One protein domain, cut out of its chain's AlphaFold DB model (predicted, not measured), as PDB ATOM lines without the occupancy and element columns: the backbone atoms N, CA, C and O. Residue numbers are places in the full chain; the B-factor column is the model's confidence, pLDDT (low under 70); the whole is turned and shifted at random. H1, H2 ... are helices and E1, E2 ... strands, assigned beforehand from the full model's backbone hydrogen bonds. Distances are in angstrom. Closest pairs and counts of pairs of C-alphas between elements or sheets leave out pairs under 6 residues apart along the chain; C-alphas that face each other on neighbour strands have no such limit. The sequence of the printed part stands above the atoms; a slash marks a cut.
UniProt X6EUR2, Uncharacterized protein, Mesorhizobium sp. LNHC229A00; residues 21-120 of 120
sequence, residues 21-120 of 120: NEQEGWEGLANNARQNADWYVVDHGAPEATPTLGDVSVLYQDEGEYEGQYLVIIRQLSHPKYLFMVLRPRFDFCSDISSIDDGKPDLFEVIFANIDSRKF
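This is residues 21 to 120 of the 120 residues of an uncharacterized protein of Mesorhizobium sp. LNHC229A00 (UniProt X6EUR2). A twisted wall of four antiparallel strands has one long helix, H1, packed across one face, making two layers. The printed part has 100 residues, with H1, E1, E2, E3 and E4 along the chain; the sheet runs in that strand order as a meander, each strand the antiparallel neighbour of the one before. The class is mixed, with 46 residues in named elements; the whole is compact, radius of gyration of the C-alphas 13.2 A, spanning 36 by 31 by 21 A.

E1 is residues 55 to 60, 16.8 A; E2 70 to 76, 19.9 A; E3 83 to 89, 18.9 A; E4 108 to 115, 18.5 A, ending at C-alpha 115 (-25.316, -18.455, -45.761). E4 bends by 68 degrees at residue 111. H1, residues 26 to 43, 25.7 A, begins at C-alpha 26 (-4.846, -7.033, -35.591).

Three hairpins have backbone pairs within hydrogen-bond range: E1 and E2 (N 57 and O 73, 2.9 A), E2 and E3 (N 74 and O 85, 2.9 A), E3 and E4 (N 86 and O 112, 2.9 A). Edge strands E1 and E4 are apart. H1 is on the sheet at a height of 8.5 A, only just across the strands, at 61 degrees to E3 on the local plane. The closest C-alphas of H1 and E4 are those of Ala 33 and Phe 108, 6.0 A. In H1 every O i to N i+4 pair is within range.

The farthest C-alphas, Ser 99 and Ser 117, are 37.4 A apart. The printed part has no cut. The links H1 to E1 and E3 to E4 are long. Residue 79 alone is under 70 in pLDDT.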
ATOM      1  N   ASN A  21      -4.515 -11.840 -32.590       96.69
ATOM      2  CA  ASN A  21      -5.649 -11.029 -32.133       96.69
ATOM      3  C   ASN A  21      -5.435 -10.258 -30.823       96.69
ATOM      4  O   ASN A  21      -6.349  -9.570 -30.372       96.69
ATOM      5  N   GLU A  22      -4.269 -10.393 -30.205       96.31
ATOM      6  CA  GLU A  22      -3.857  -9.674 -28.995       96.31
ATOM      7  C   GLU A  22      -2.783  -8.615 -29.294       96.31
ATOM      8  O   GLU A  22      -2.456  -7.806 -28.427       96.31
ATOM      9  N   GLN A  23      -2.242  -8.610 -30.518       95.88
ATOM     10  CA  GLN A  23      -1.182  -7.705 -30.957       95.88
ATOM     11  C   GLN A  23      -1.741  -6.426 -31.605       95.88
ATOM     12  O   GLN A  23      -2.832  -6.402 -32.184       95.88
ATOM     13  N   GLU A  24      -0.961  -5.344 -31.541       94.12
ATOM     14  CA  GLU A  24      -1.239  -4.115 -32.288       94.12
ATOM     15  C   GLU A  24      -1.171  -4.390 -33.799       94.12
ATOM     16  O   GLU A  24      -0.250  -5.047 -34.276       94.12
ATOM     17  N   GLY A  25      -2.154  -3.897 -34.558       91.12
ATOM     18  CA  GLY A  25      -2.278  -4.173 -35.996       91.12
ATOM     19  C   GLY A  25      -3.242  -5.310 -36.351       91.12
ATOM     20  O   GLY A  25      -3.539  -5.502 -37.530       91.12
ATOM     21  N   TRP A  26      -3.823  -6.003 -35.359       95.12
ATOM     22  CA  TRP A  26      -4.846  -7.033 -35.591       95.12
ATOM     23  C   TRP A  26      -6.001  -6.555 -36.482       95.12
ATOM     24  O   TRP A  26      -6.512  -7.317 -37.298       95.12
ATOM     25  N   GLU A  27      -6.407  -5.289 -36.364       94.25
ATOM     26  CA  GLU A  27      -7.502  -4.722 -37.157       94.25
ATOM     27  C   GLU A  27      -7.259  -4.823 -38.673       94.25
ATOM     28  O   GLU A  27      -8.208  -5.067 -39.424       94.25
ATOM     29  N   GLY A  28      -6.005  -4.705 -39.127       93.25
ATOM     30  CA  GLY A  28      -5.627  -4.890 -40.532       93.25
ATOM     31  C   GLY A  28      -5.864  -6.327 -40.997       93.25
ATOM     32  O   GLY A  28      -6.562  -6.568 -41.986       93.25
ATOM     33  N   LEU A  29      -5.411  -7.301 -40.206       95.38
ATOM     34  CA  LEU A  29      -5.638  -8.724 -40.473       95.38
ATOM     35  C   LEU A  29      -7.121  -9.108 -40.388       95.38
ATOM     36  O   LEU A  29      -7.614  -9.853 -41.233       95.38
ATOM     37  N   ALA A  30      -7.866  -8.571 -39.421       95.44
ATOM     38  CA  ALA A  30      -9.306  -8.782 -39.312       95.44
ATOM     39  C   ALA A  30     -10.055  -8.224 -40.535       95.44
ATOM     40  O   ALA A  30     -10.989  -8.855 -41.038       95.44
ATOM     41  N   ASN A  31      -9.632  -7.069 -41.059       93.81
ATOM     42  CA  ASN A  31     -10.168  -6.518 -42.303       93.81
ATOM     43  C   ASN A  31      -9.810  -7.379 -43.519       93.81
ATOM     44  O   ASN A  31     -10.666  -7.586 -44.380       93.81
ATOM     45  N   ASN A  32      -8.593  -7.919 -43.585       94.62
ATOM     46  CA  ASN A  32      -8.208  -8.861 -44.633       94.62
ATOM     47  C   ASN A  32      -9.044 -10.157 -44.573       94.62
ATOM     48  O   ASN A  32      -9.516 -10.635 -45.605       94.62
ATOM     49  N   ALA A  33      -9.326 -10.680 -43.375       95.38
ATOM     50  CA  ALA A  33     -10.214 -11.831 -43.199       95.38
ATOM     51  C   ALA A  33     -11.631 -11.546 -43.730       95.38
ATOM     52  O   ALA A  33     -12.210 -12.385 -44.423       95.38
ATOM     53  N   ARG A  34     -12.178 -10.347 -43.467       94.12
ATOM     54  CA  ARG A  34     -13.468  -9.911 -44.041       94.12
ATOM     55  C   ARG A  34     -13.430  -9.835 -45.564       94.12
ATOM     56  O   ARG A  34     -14.381 -10.284 -46.191       94.12
ATOM     57  N   GLN A  35     -12.351  -9.317 -46.151       92.69
ATOM     58  CA  GLN A  35     -12.183  -9.262 -47.611       92.69
ATOM     59  C   GLN A  35     -12.102 -10.661 -48.235       92.69
ATOM     60  O   GLN A  35     -12.746 -10.922 -49.245       92.69
ATOM     61  N   ASN A  36     -11.386 -11.591 -47.599       93.56
ATOM     62  CA  ASN A  36     -11.349 -12.990 -48.026       93.56
ATOM     63  C   ASN A  36     -12.740 -13.638 -47.991       93.56
ATOM     64  O   ASN A  36     -13.128 -14.351 -48.918       93.56
ATOM     65  N   ALA A  37     -13.512 -13.366 -46.939       92.81
ATOM     66  CA  ALA A  37     -14.885 -13.841 -46.836       92.81
ATOM     67  C   ALA A  37     -15.819 -13.204 -47.878       92.81
ATOM     68  O   ALA A  37     -16.633 -13.909 -48.469       92.81
ATOM     69  N   ASP A  38     -15.677 -11.904 -48.134       92.25
ATOM     70  CA  ASP A  38     -16.387 -11.179 -49.191       92.25
ATOM     71  C   ASP A  38     -16.136 -11.816 -50.567       92.25
ATOM     72  O   ASP A  38     -17.074 -12.252 -51.237       92.25
ATOM     73  N   TRP A  39     -14.866 -12.001 -50.941       91.88
ATOM     74  CA  TRP A  39     -14.506 -12.656 -52.200       91.88
ATOM     75  C   TRP A  39     -15.061 -14.069 -52.316       91.88
ATOM     76  O   TRP A  39     -15.597 -14.415 -53.366       91.88
ATOM     77  N   TYR A  40     -14.981 -14.868 -51.252       92.81
ATOM     78  CA  TYR A  40     -15.540 -16.218 -51.254       92.81
ATOM     79  C   TYR A  40     -17.047 -16.199 -51.529       92.81
ATOM     80  O   TYR A  40     -17.539 -16.936 -52.380       92.81
ATOM     81  N   VAL A  41     -17.786 -15.330 -50.842       91.12
ATOM     82  CA  VAL A  41     -19.238 -15.202 -50.986       91.12
ATOM     83  C   VAL A  41     -19.629 -14.736 -52.396       91.12
ATOM     84  O   VAL A  41     -20.581 -15.267 -52.981       91.12
ATOM     85  N   VAL A  42     -18.885 -13.787 -52.969       90.62
ATOM     86  CA  VAL A  42     -19.083 -13.314 -54.349       90.62
ATOM     87  C   VAL A  42     -18.801 -14.426 -55.363       90.62
ATOM     88  O   VAL A  42     -19.622 -14.651 -56.254       90.62
ATOM     89  N   ASP A  43     -17.691 -15.152 -55.210       92.00
ATOM     90  CA  ASP A  43     -17.299 -16.265 -56.090       92.00
ATOM     91  C   ASP A  43     -18.328 -17.411 -56.066       92.00
ATOM     92  O   ASP A  43     -18.623 -18.024 -57.092       92.00
ATOM     93  N   HIS A  44     -18.980 -17.624 -54.918       90.06
ATOM     94  CA  HIS A  44     -20.037 -18.626 -54.737       90.06
ATOM     95  C   HIS A  44     -21.452 -18.099 -55.054       90.06
ATOM     96  O   HIS A  44     -22.449 -18.774 -54.782       90.06
ATOM     97  N   GLY A  45     -21.559 -16.916 -55.673       87.25
ATOM     98  CA  GLY A  45     -22.803 -16.400 -56.249       87.25
ATOM     99  C   GLY A  45     -23.802 -15.824 -55.245       87.25
ATOM    100  O   GLY A  45     -24.994 -15.777 -55.555       87.25
ATOM    101  N   ALA A  46     -23.343 -15.383 -54.071       87.06
ATOM    102  CA  ALA A  46     -24.183 -14.769 -53.039       87.06
ATOM    103  C   ALA A  46     -23.717 -13.347 -52.647       87.06
ATOM    104  O   ALA A  46     -23.583 -13.069 -51.457       87.06
ATOM    105  N   PRO A  47     -23.470 -12.420 -53.596       87.81
ATOM    106  CA  PRO A  47     -22.903 -11.088 -53.326       87.81
ATOM    107  C   PRO A  47     -23.754 -10.202 -52.397       87.81
ATOM    108  O   PRO A  47     -23.320  -9.136 -51.983       87.81
ATOM    109  N   GLU A  48     -24.980 -10.591 -52.068       84.69
ATOM    110  CA  GLU A  48     -25.789  -9.939 -51.041       84.69
ATOM    111  C   GLU A  48     -25.397 -10.333 -49.602       84.69
ATOM    112  O   GLU A  48     -25.822  -9.676 -48.656       84.69
ATOM    113  N   ALA A  49     -24.618 -11.402 -49.415       84.38
ATOM    114  CA  ALA A  49     -24.219 -11.938 -48.110       84.38
ATOM    115  C   ALA A  49     -22.841 -11.448 -47.633       84.38
ATOM    116  O   ALA A  49     -22.257 -12.021 -46.713       84.38
ATOM    117  N   THR A  50     -22.307 -10.402 -48.255       85.38
ATOM    118  CA  THR A  50     -20.957  -9.894 -47.999       85.38
ATOM    119  C   THR A  50     -20.830  -9.360 -46.567       85.38
ATOM    120  O   THR A  50     -21.667  -8.549 -46.143       85.38
ATOM    121  N   PRO A  51     -19.800  -9.766 -45.799       81.06
ATOM    122  CA  PRO A  51     -19.681  -9.423 -44.385       81.06
ATOM    123  C   PRO A  51     -19.064  -8.042 -44.132       81.06
ATOM    124  O   PRO A  51     -18.123  -7.914 -43.346       81.06
ATOM    125  N   THR A  52     -19.568  -6.987 -44.779       74.12
ATOM    126  CA  THR A  52     -18.976  -5.635 -44.708       74.12
ATOM    127  C   THR A  52     -18.816  -5.133 -43.269       74.12
ATOM    128  O   THR A  52     -17.850  -4.440 -42.962       74.12
ATOM    129  N   LEU A  53     -19.739  -5.507 -42.376       75.31
ATOM    130  CA  LEU A  53     -19.721  -5.160 -40.950       75.31
ATOM    131  C   LEU A  53     -19.749  -6.408 -40.053       75.31
ATOM    132  O   LEU A  53     -20.192  -6.335 -38.910       75.31
ATOM    133  N   GLY A  54     -19.316  -7.558 -40.577       84.75
ATOM    134  CA  GLY A  54     -19.310  -8.807 -39.823       84.75
ATOM    135  C   GLY A  54     -18.397  -8.735 -38.595       84.75
ATOM    136  O   GLY A  54     -17.279  -8.199 -38.649       84.75
ATOM    137  N   ASP A  55     -18.864  -9.323 -37.498       92.88
ATOM    138  CA  ASP A  55     -18.079  -9.520 -36.288       92.88
ATOM    139  C   ASP A  55     -16.982 -10.546 -36.565       92.88
ATOM    140  O   ASP A  55     -17.252 -11.640 -37.070       92.88
ATOM    141  N   VAL A  56     -15.748 -10.197 -36.209       96.31
ATOM    142  CA  VAL A  56     -14.583 -11.078 -36.316       96.31
ATOM    143  C   VAL A  56     -14.233 -11.556 -34.916       96.31
ATOM    144  O   VAL A  56     -14.061 -10.758 -33.997       96.31
ATOM    145  N   SER A  57     -14.133 -12.866 -34.748       97.06
ATOM    146  CA  SER A  57     -13.725 -13.502 -33.495       97.06
ATOM    147  C   SER A  57     -12.702 -14.592 -33.774       97.06
ATOM    148  O   SER A  57     -12.583 -15.048 -34.907       97.06
ATOM    149  N   VAL A  58     -11.956 -14.997 -32.753       97.44
ATOM    150  CA  VAL A  58     -10.899 -16.001 -32.872       97.44
ATOM    151  C   VAL A  58     -11.201 -17.164 -31.941       97.44
ATOM    152  O   VAL A  58     -11.714 -16.964 -30.840       97.44
ATOM    153  N   LEU A  59     -10.911 -18.371 -32.411       96.38
ATOM    154  CA  LEU A  59     -11.058 -19.614 -31.671       96.38
ATOM    155  C   LEU A  59      -9.777 -20.430 -31.828       96.38
ATOM    156  O   LEU A  59      -9.420 -20.781 -32.946       96.38
ATOM    157  N   TYR A  60      -9.121 -20.768 -30.723       96.06
ATOM    158  CA  TYR A  60      -8.147 -21.855 -30.711       96.06
ATOM    159  C   TYR A  60      -8.899 -23.186 -30.619       96.06
ATOM    160  O   TYR A  60      -9.818 -23.322 -29.807       96.06
ATOM    161  N   GLN A  61      -8.581 -24.138 -31.494       94.19
ATOM    162  CA  GLN A  61      -9.239 -25.440 -31.509       94.19
ATOM    163  C   GLN A  61      -8.395 -26.476 -30.756       94.19
ATOM    164  O   GLN A  61      -7.422 -26.996 -31.294       94.19
ATOM    165  N   ASP A  62      -8.807 -26.802 -29.528       92.00
ATOM    166  CA  ASP A  62      -8.133 -27.790 -28.670       92.00
ATOM    167  C   ASP A  62      -8.301 -29.243 -29.146       92.00
ATOM    168  O   ASP A  62      -7.477 -30.093 -28.833       92.00
ATOM    169  N   GLU A  63      -9.374 -29.540 -29.888       90.38
ATOM    170  CA  GLU A  63      -9.714 -30.879 -30.384       90.38
ATOM    171  C   GLU A  63     -10.464 -30.776 -31.726       90.38
ATOM    172  O   GLU A  63     -11.258 -29.851 -31.930       90.38
ATOM    173  N   GLY A  64     -10.275 -31.745 -32.630       91.81
ATOM    174  CA  GLY A  64     -11.028 -31.846 -33.889       91.81
ATOM    175  C   GLY A  64     -10.163 -31.829 -35.152       91.81
ATOM    176  O   GLY A  64      -8.986 -32.165 -35.126       91.81
ATOM    177  N   GLU A  65     -10.765 -31.480 -36.292       92.56
ATOM    178  CA  GLU A  65     -10.102 -31.516 -37.611       92.56
ATOM    179  C   GLU A  65      -8.930 -30.525 -37.736       92.56
ATOM    180  O   GLU A  65      -7.942 -30.797 -38.418       92.56
ATOM    181  N   TYR A  66      -9.026 -29.393 -37.049       94.19
ATOM    182  CA  TYR A  66      -8.034 -28.323 -36.986       94.19
ATOM    183  C   TYR A  66      -7.415 -28.226 -35.584       94.19
ATOM    184  O   TYR A  66      -7.073 -27.132 -35.142       94.19
ATOM    185  N   GLU A  67      -7.272 -29.359 -34.887       94.38
ATOM    186  CA  GLU A  67      -6.605 -29.433 -33.583       94.38
ATOM    187  C   GLU A  67      -5.264 -28.677 -33.585       94.38
ATOM    188  O   GLU A  67      -4.438 -28.810 -34.497       94.38
ATOM    189  N   GLY A  68      -5.077 -27.850 -32.557       93.19
ATOM    190  CA  GLY A  68      -3.914 -26.994 -32.365       93.19
ATOM    191  C   GLY A  68      -3.896 -25.726 -33.223       93.19
ATOM    192  O   GLY A  68      -2.920 -24.983 -33.183       93.19
ATOM    193  N   GLN A  69      -4.928 -25.440 -34.016       94.94
ATOM    194  CA  GLN A  69      -4.938 -24.269 -34.898       94.94
ATOM    195  C   GLN A  69      -5.832 -23.154 -34.359       94.94
ATOM    196  O   GLN A  69      -6.884 -23.388 -33.763       94.94
ATOM    197  N   TYR A  70      -5.426 -21.918 -34.641       96.62
ATOM    198  CA  TYR A  70      -6.293 -20.756 -34.514       96.62
ATOM    199  C   TYR A  70      -7.180 -20.639 -35.746       96.62
ATOM    200  O   TYR A  70      -6.708 -20.712 -36.878       96.62
ATOM    201  N   LEU A  71      -8.466 -20.421 -35.516       97.88
ATOM    202  CA  LEU A  71      -9.483 -20.201 -36.528       97.88
ATOM    203  C   LEU A  71     -10.075 -18.807 -36.343       97.88
ATOM    204  O   LEU A  71     -10.321 -18.360 -35.221       97.88
ATOM    205  N   VAL A  72     -10.342 -18.132 -37.452       97.81
ATOM    206  CA  VAL A  72     -11.029 -16.842 -37.478       97.81
ATOM    207  C   VAL A  72     -12.478 -17.073 -37.869       97.81
ATOM    208  O   VAL A  72     -12.775 -17.679 -38.892       97.81
ATOM    209  N   ILE A  73     -13.395 -16.592 -37.046       97.75
ATOM    210  CA  ILE A  73     -14.830 -16.748 -37.235       97.75
ATOM    211  C   ILE A  73     -15.413 -15.395 -37.613       97.75
ATOM    212  O   ILE A  73     -15.292 -14.435 -36.847       97.75
ATOM    213  N   ILE A  74     -16.101 -15.352 -38.750       95.75
ATOM    214  CA  ILE A  74     -16.855 -14.187 -39.209       95.75
ATOM    215  C   ILE A  74     -18.341 -14.463 -39.039       95.75
ATOM    216  O   ILE A  74     -18.864 -15.469 -39.525       95.75
ATOM    217  N   ARG A  75     -19.025 -13.558 -38.338       93.38
ATOM    218  CA  ARG A  75     -20.466 -13.622 -38.086       93.38
ATOM    219  C   ARG A  75     -21.141 -12.346 -38.556       93.38
ATOM    220  O   ARG A  75     -20.797 -11.262 -38.100       93.38
ATOM    221  N   GLN A  76     -22.149 -12.476 -39.410       89.56
ATOM    222  CA  GLN A  76     -23.079 -11.390 -39.711       89.56
ATOM    223  C   GLN A  76     -24.487 -11.854 -39.364       89.56
ATOM    224  O   GLN A  76     -25.034 -12.762 -39.987       89.56
ATOM    225  N   LEU A  77     -25.049 -11.247 -38.318       81.69
ATOM    226  CA  LEU A  77     -26.383 -11.569 -37.809       81.69
ATOM    227  C   LEU A  77     -27.460 -10.582 -38.291       81.69
ATOM    228  O   LEU A  77     -28.623 -10.702 -37.910       81.69
ATOM    229  N   SER A  78     -27.081  -9.589 -39.095       74.25
ATOM    230  CA  SER A  78     -27.964  -8.539 -39.601       74.25
ATOM    231  C   SER A  78     -28.322  -8.736 -41.080       74.25
ATOM    232  O   SER A  78     -27.563  -9.291 -41.869       74.25
ATOM    233  N   HIS A  79     -29.526  -8.278 -41.439       63.84
ATOM    234  CA  HIS A  79     -30.118  -8.349 -42.781       63.84
ATOM    235  C   HIS A  79     -29.207  -7.671 -43.831       63.84
ATOM    236  O   HIS A  79     -28.640  -6.623 -43.518       63.84
ATOM    237  N   PRO A  80     -29.068  -8.199 -45.067       70.62
ATOM    238  CA  PRO A  80     -30.005  -9.084 -45.775       70.62
ATOM    239  C   PRO A  80     -29.843 -10.595 -45.560       70.62
ATOM    240  O   PRO A  80     -30.786 -11.328 -45.865       70.62
ATOM    241  N   LYS A  81     -28.707 -11.074 -45.038       78.56
ATOM    242  CA  LYS A  81     -28.394 -12.509 -44.924       78.56
ATOM    243  C   LYS A  81     -27.660 -12.835 -43.633       78.56
ATOM    244  O   LYS A  81     -26.790 -12.077 -43.210       78.56
ATOM    245  N   TYR A  82     -27.978 -13.990 -43.054       85.44
ATOM    246  CA  TYR A  82     -27.182 -14.548 -41.969       85.44
ATOM    247  C   TYR A  82     -25.949 -15.223 -42.550       85.44
ATOM    248  O   TYR A  82     -26.076 -16.137 -43.367       85.44
ATOM    249  N   LEU A  83     -24.776 -14.795 -42.095       90.62
ATOM    250  CA  LEU A  83     -23.498 -15.366 -42.491       90.62
ATOM    251  C   LEU A  83     -22.765 -15.909 -41.270       90.62
ATOM    252  O   LEU A  83     -22.606 -15.217 -40.260       90.62
ATOM    253  N   PHE A  84     -22.265 -17.129 -41.400       94.00
ATOM    254  CA  PHE A  84     -21.277 -17.694 -40.497       94.00
ATOM    255  C   PHE A  84     -20.168 -18.325 -41.328       94.00
ATOM    256  O   PHE A  84     -20.427 -19.237 -42.112       94.00
ATOM    257  N   MET A  85     -18.938 -17.857 -41.154       96.00
ATOM    258  CA  MET A  85     -17.774 -18.401 -41.843       96.00
ATOM    259  C   MET A  85     -16.662 -18.699 -40.855       96.00
ATOM    260  O   MET A  85     -16.487 -17.981 -39.869       96.00
ATOM    261  N   VAL A  86     -15.906 -19.750 -41.145       97.62
ATOM    262  CA  VAL A  86     -14.680 -20.097 -40.434       97.62
ATOM    263  C   VAL A  86     -13.542 -20.052 -41.434       97.62
ATOM    264  O   VAL A  86     -13.622 -20.628 -42.522       97.62
ATOM    265  N   LEU A  87     -12.494 -19.334 -41.062       97.88
ATOM    266  CA  LEU A  87     -11.320 -19.099 -41.866       97.88
ATOM    267  C   LEU A  87     -10.096 -19.632 -41.128       97.88
ATOM    268  O   LEU A  87      -9.917 -19.385 -39.935       97.88
ATOM    269  N   ARG A  88      -9.234 -20.336 -41.853       97.19
ATOM    270  CA  ARG A  88      -7.926 -20.774 -41.380       97.19
ATOM    271  C   ARG A  88      -6.863 -19.746 -41.795       97.19
ATOM    272  O   ARG A  88      -6.737 -19.483 -42.993       97.19
ATOM    273  N   PRO A  89      -6.084 -19.183 -40.859       96.25
ATOM    274  CA  PRO A  89      -4.906 -18.382 -41.176       96.25
ATOM    275  C   PRO A  89      -3.878 -19.186 -41.984       96.25
ATOM    276  O   PRO A  89      -3.624 -20.356 -41.704       96.25
ATOM    277  N   ARG A  90      -3.253 -18.549 -42.975       94.88
ATOM    278  CA  ARG A  90      -2.140 -19.098 -43.778       94.88
ATOM    279  C   ARG A  90      -0.779 -18.537 -43.358       94.88
ATOM    280  O   ARG A  90       0.182 -18.561 -44.125       94.88
ATOM    281  N   PHE A  91      -0.709 -18.037 -42.135       93.25
ATOM    282  CA  PHE A  91       0.484 -17.521 -41.479       93.25
ATOM    283  C   PHE A  91       0.569 -18.093 -40.060       93.25
ATOM    284  O   PHE A  91      -0.401 -18.656 -39.550       93.25
ATOM    285  N   ASP A  92       1.731 -17.957 -39.425       92.69
ATOM    286  CA  ASP A  92       1.910 -18.364 -38.033       92.69
ATOM    287  C   ASP A  92       1.188 -17.378 -37.104       92.69
ATOM    288  O   ASP A  92       1.614 -16.236 -36.930       92.69
ATOM    289  N   PHE A  93       0.078 -17.822 -36.517       94.81
ATOM    290  CA  PHE A  93      -0.790 -16.987 -35.689       94.81
ATOM    291  C   PHE A  93      -0.138 -16.529 -34.373       94.81
ATOM    292  O   PHE A  93      -0.626 -15.580 -33.763       94.81
ATOM    293  N   CYS A  94       0.952 -17.179 -33.947       93.75
ATOM    294  CA  CYS A  94       1.719 -16.803 -32.756       93.75
ATOM    295  C   CYS A  94       2.948 -15.935 -33.079       93.75
ATOM    296  O   CYS A  94       3.727 -15.610 -32.180       93.75
ATOM    297  N   SER A  95       3.167 -15.602 -34.354       91.50
ATOM    298  CA  SER A  95       4.299 -14.784 -34.797       91.50
ATOM    299  C   SER A  95       4.006 -13.280 -34.716       91.50
ATOM    300  O   SER A  95       2.866 -12.859 -34.527       91.50
ATOM    301  N   ASP A  96       5.052 -12.459 -34.841       91.62
ATOM    302  CA  ASP A  96       4.941 -10.997 -34.881       91.62
ATOM    303  C   ASP A  96       4.205 -10.540 -36.150       91.62
ATOM    304  O   ASP A  96       4.718 -10.664 -37.272       91.62
ATOM    305  N   ILE A  97       3.008  -9.978 -35.962       92.50
ATOM    306  CA  ILE A  97       2.144  -9.591 -37.080       92.50
ATOM    307  C   ILE A  97       2.602  -8.322 -37.796       92.50
ATOM    308  O   ILE A  97       2.173  -8.093 -38.925       92.50
ATOM    309  N   SER A  98       3.511  -7.532 -37.214       89.81
ATOM    310  CA  SER A  98       4.061  -6.335 -37.875       89.81
ATOM    311  C   SER A  98       4.865  -6.667 -39.139       89.81
ATOM    312  O   SER A  98       5.101  -5.807 -39.987       89.81
ATOM    313  N   SER A  99       5.270  -7.932 -39.273       86.94
ATOM    314  CA  SER A  99       5.977  -8.467 -40.434       86.94
ATOM    315  C   SER A  99       5.054  -8.992 -41.543       86.94
ATOM    316  O   SER A  99       5.535  -9.328 -42.628       86.94
ATOM    317  N   ILE A 100       3.744  -9.074 -41.285       90.50
ATOM    318  CA  ILE A 100       2.757  -9.594 -42.232       90.50
ATOM    319  C   ILE A 100       2.257  -8.448 -43.116       90.50
ATOM    320  O   ILE A 100       1.783  -7.429 -42.627       90.50
ATOM    321  N   ASP A 101       2.332  -8.639 -44.433       89.44
ATOM    322  CA  ASP A 101       1.691  -7.756 -45.411       89.44
ATOM    323  C   ASP A 101       0.180  -8.027 -45.430       89.44
ATOM    324  O   ASP A 101      -0.279  -8.979 -46.068       89.44
ATOM    325  N   ASP A 102      -0.587  -7.203 -44.715       84.44
ATOM    326  CA  ASP A 102      -2.046  -7.300 -44.599       84.44
ATOM    327  C   ASP A 102      -2.800  -6.968 -45.902       84.44
ATOM    328  O   ASP A 102      -4.005  -7.217 -45.998       84.44
ATOM    329  N   GLY A 103      -2.101  -6.490 -46.937       85.06
ATOM    330  CA  GLY A 103      -2.626  -6.328 -48.293       85.06
ATOM    331  C   GLY A 103      -2.602  -7.616 -49.122       85.06
ATOM    332  O   GLY A 103      -3.193  -7.665 -50.207       85.06
ATOM    333  N   LYS A 104      -1.937  -8.675 -48.642       87.88
ATOM    334  CA  LYS A 104      -1.815  -9.936 -49.378       87.88
ATOM    335  C   LYS A 104      -3.171 -10.668 -49.428       87.88
ATOM    336  O   LYS A 104      -3.803 -10.863 -48.390       87.88
ATOM    337  N   PRO A 105      -3.645 -11.113 -50.608       81.75
ATOM    338  CA  PRO A 105      -5.003 -11.640 -50.752       81.75
ATOM    339  C   PRO A 105      -5.227 -13.011 -50.098       81.75
ATOM    340  O   PRO A 105      -6.362 -13.369 -49.835       81.75
ATOM    341  N   ASP A 106      -4.178 -13.788 -49.827       87.75
ATOM    342  CA  ASP A 106      -4.250 -15.203 -49.435       87.75
ATOM    343  C   ASP A 106      -3.821 -15.464 -47.979       87.75
ATOM    344  O   ASP A 106      -3.314 -16.544 -47.669       87.75
ATOM    345  N   LEU A 107      -4.002 -14.493 -47.075       94.50
ATOM    346  CA  LEU A 107      -3.674 -14.659 -45.649       94.50
ATOM    347  C   LEU A 107      -4.650 -15.573 -44.909       94.50
ATOM    348  O   LEU A 107      -4.299 -16.125 -43.866       94.50
ATOM    349  N   PHE A 108      -5.855 -15.746 -45.443       96.50
ATOM    350  CA  PHE A 108      -6.892 -16.581 -44.862       96.50
ATOM    351  C   PHE A 108      -7.481 -17.511 -45.913       96.50
ATOM    352  O   PHE A 108      -7.542 -17.200 -47.097       96.50
ATOM    353  N   GLU A 109      -7.936 -18.669 -45.461       95.75
ATOM    354  CA  GLU A 109      -8.640 -19.648 -46.274       95.75
ATOM    355  C   GLU A 109      -9.985 -19.946 -45.646       95.75
ATOM    356  O   GLU A 109     -10.045 -20.369 -44.495       95.75
ATOM    357  N   VAL A 110     -11.065 -19.758 -46.396       95.94
ATOM    358  CA  VAL A 110     -12.398 -20.155 -45.947       95.94
ATOM    359  C   VAL A 110     -12.475 -21.679 -45.934       95.94
ATOM    360  O   VAL A 110     -12.364 -22.318 -46.976       95.94
ATOM    361  N   ILE A 111     -12.663 -22.249 -44.746       96.38
ATOM    362  CA  ILE A 111     -12.783 -23.700 -44.527       96.38
ATOM    363  C   ILE A 111     -14.222 -24.132 -44.235       96.38
ATOM    364  O   ILE A 111     -14.558 -25.308 -44.328       96.38
ATOM    365  N   PHE A 112     -15.081 -23.180 -43.873       95.88
ATOM    366  CA  PHE A 112     -16.508 -23.403 -43.699       95.88
ATOM    367  C   PHE A 112     -17.267 -22.117 -43.991       95.88
ATOM    368  O   PHE A 112     -16.898 -21.054 -43.483       95.88
ATOM    369  N   ALA A 113     -18.371 -22.219 -44.726       94.12
ATOM    370  CA  ALA A 113     -19.296 -21.117 -44.927       94.12
ATOM    371  C   ALA A 113     -20.749 -21.588 -44.827       94.12
ATOM    372  O   ALA A 113     -21.146 -22.619 -45.372       94.12
ATOM    373  N   ASN A 114     -21.564 -20.807 -44.125       92.81
ATOM    374  CA  ASN A 114     -23.003 -20.983 -44.038       92.81
ATOM    375  C   ASN A 114     -23.698 -19.646 -44.297       92.81
ATOM    376  O   ASN A 114     -23.503 -18.690 -43.543       92.81
ATOM    377  N   ILE A 115     -24.514 -19.610 -45.350       88.75
ATOM    378  CA  ILE A 115     -25.316 -18.455 -45.761       88.75
ATOM    379  C   ILE A 115     -26.786 -18.867 -45.715       88.75
ATOM    380  O   ILE A 115     -27.203 -19.733 -46.485       88.75
ATOM    381  N   ASP A 116     -27.590 -18.276 -44.828       85.50
ATOM    382  CA  ASP A 116     -29.022 -18.601 -44.679       85.50
ATOM    383  C   ASP A 116     -29.317 -20.120 -44.607       85.50
ATOM    384  O   ASP A 116     -30.247 -20.634 -45.232       85.50
ATOM    385  N   SER A 117     -28.528 -20.870 -43.833       81.00
ATOM    386  CA  SER A 117     -28.620 -22.340 -43.695       81.00
ATOM    387  C   SER A 117     -28.147 -23.155 -44.905       81.00
ATOM    388  O   SER A 117     -28.263 -24.384 -44.888       81.00
ATOM    389  N   ARG A 118     -27.584 -22.521 -45.938       84.19
ATOM    390  CA  ARG A 118     -26.902 -23.209 -47.042       84.19
ATOM    391  C   ARG A 118     -25.417 -23.288 -46.740       84.19
ATOM    392  O   ARG A 118     -24.788 -22.266 -46.488       84.19
ATOM    393  N   LYS A 119     -24.881 -24.506 -46.759       85.06
ATOM    394  CA  LYS A 119     -23.452 -24.766 -46.580       85.06
ATOM    395  C   LYS A 119     -22.753 -24.742 -47.933       85.06
ATOM    396  O   LYS A 119     -23.317 -25.266 -48.896       85.06
ATOM    397  N   PHE A 120     -21.561 -24.166 -47.958       75.94
ATOM    398  CA  PHE A 120     -20.659 -24.126 -49.103       75.94
ATOM    399  C   PHE A 120     -19.329 -24.767 -48.715       75.94
ATOM    400  O   PHE A 120     -18.968 -24.667 -47.516       75.94
TER     401      PHE A 120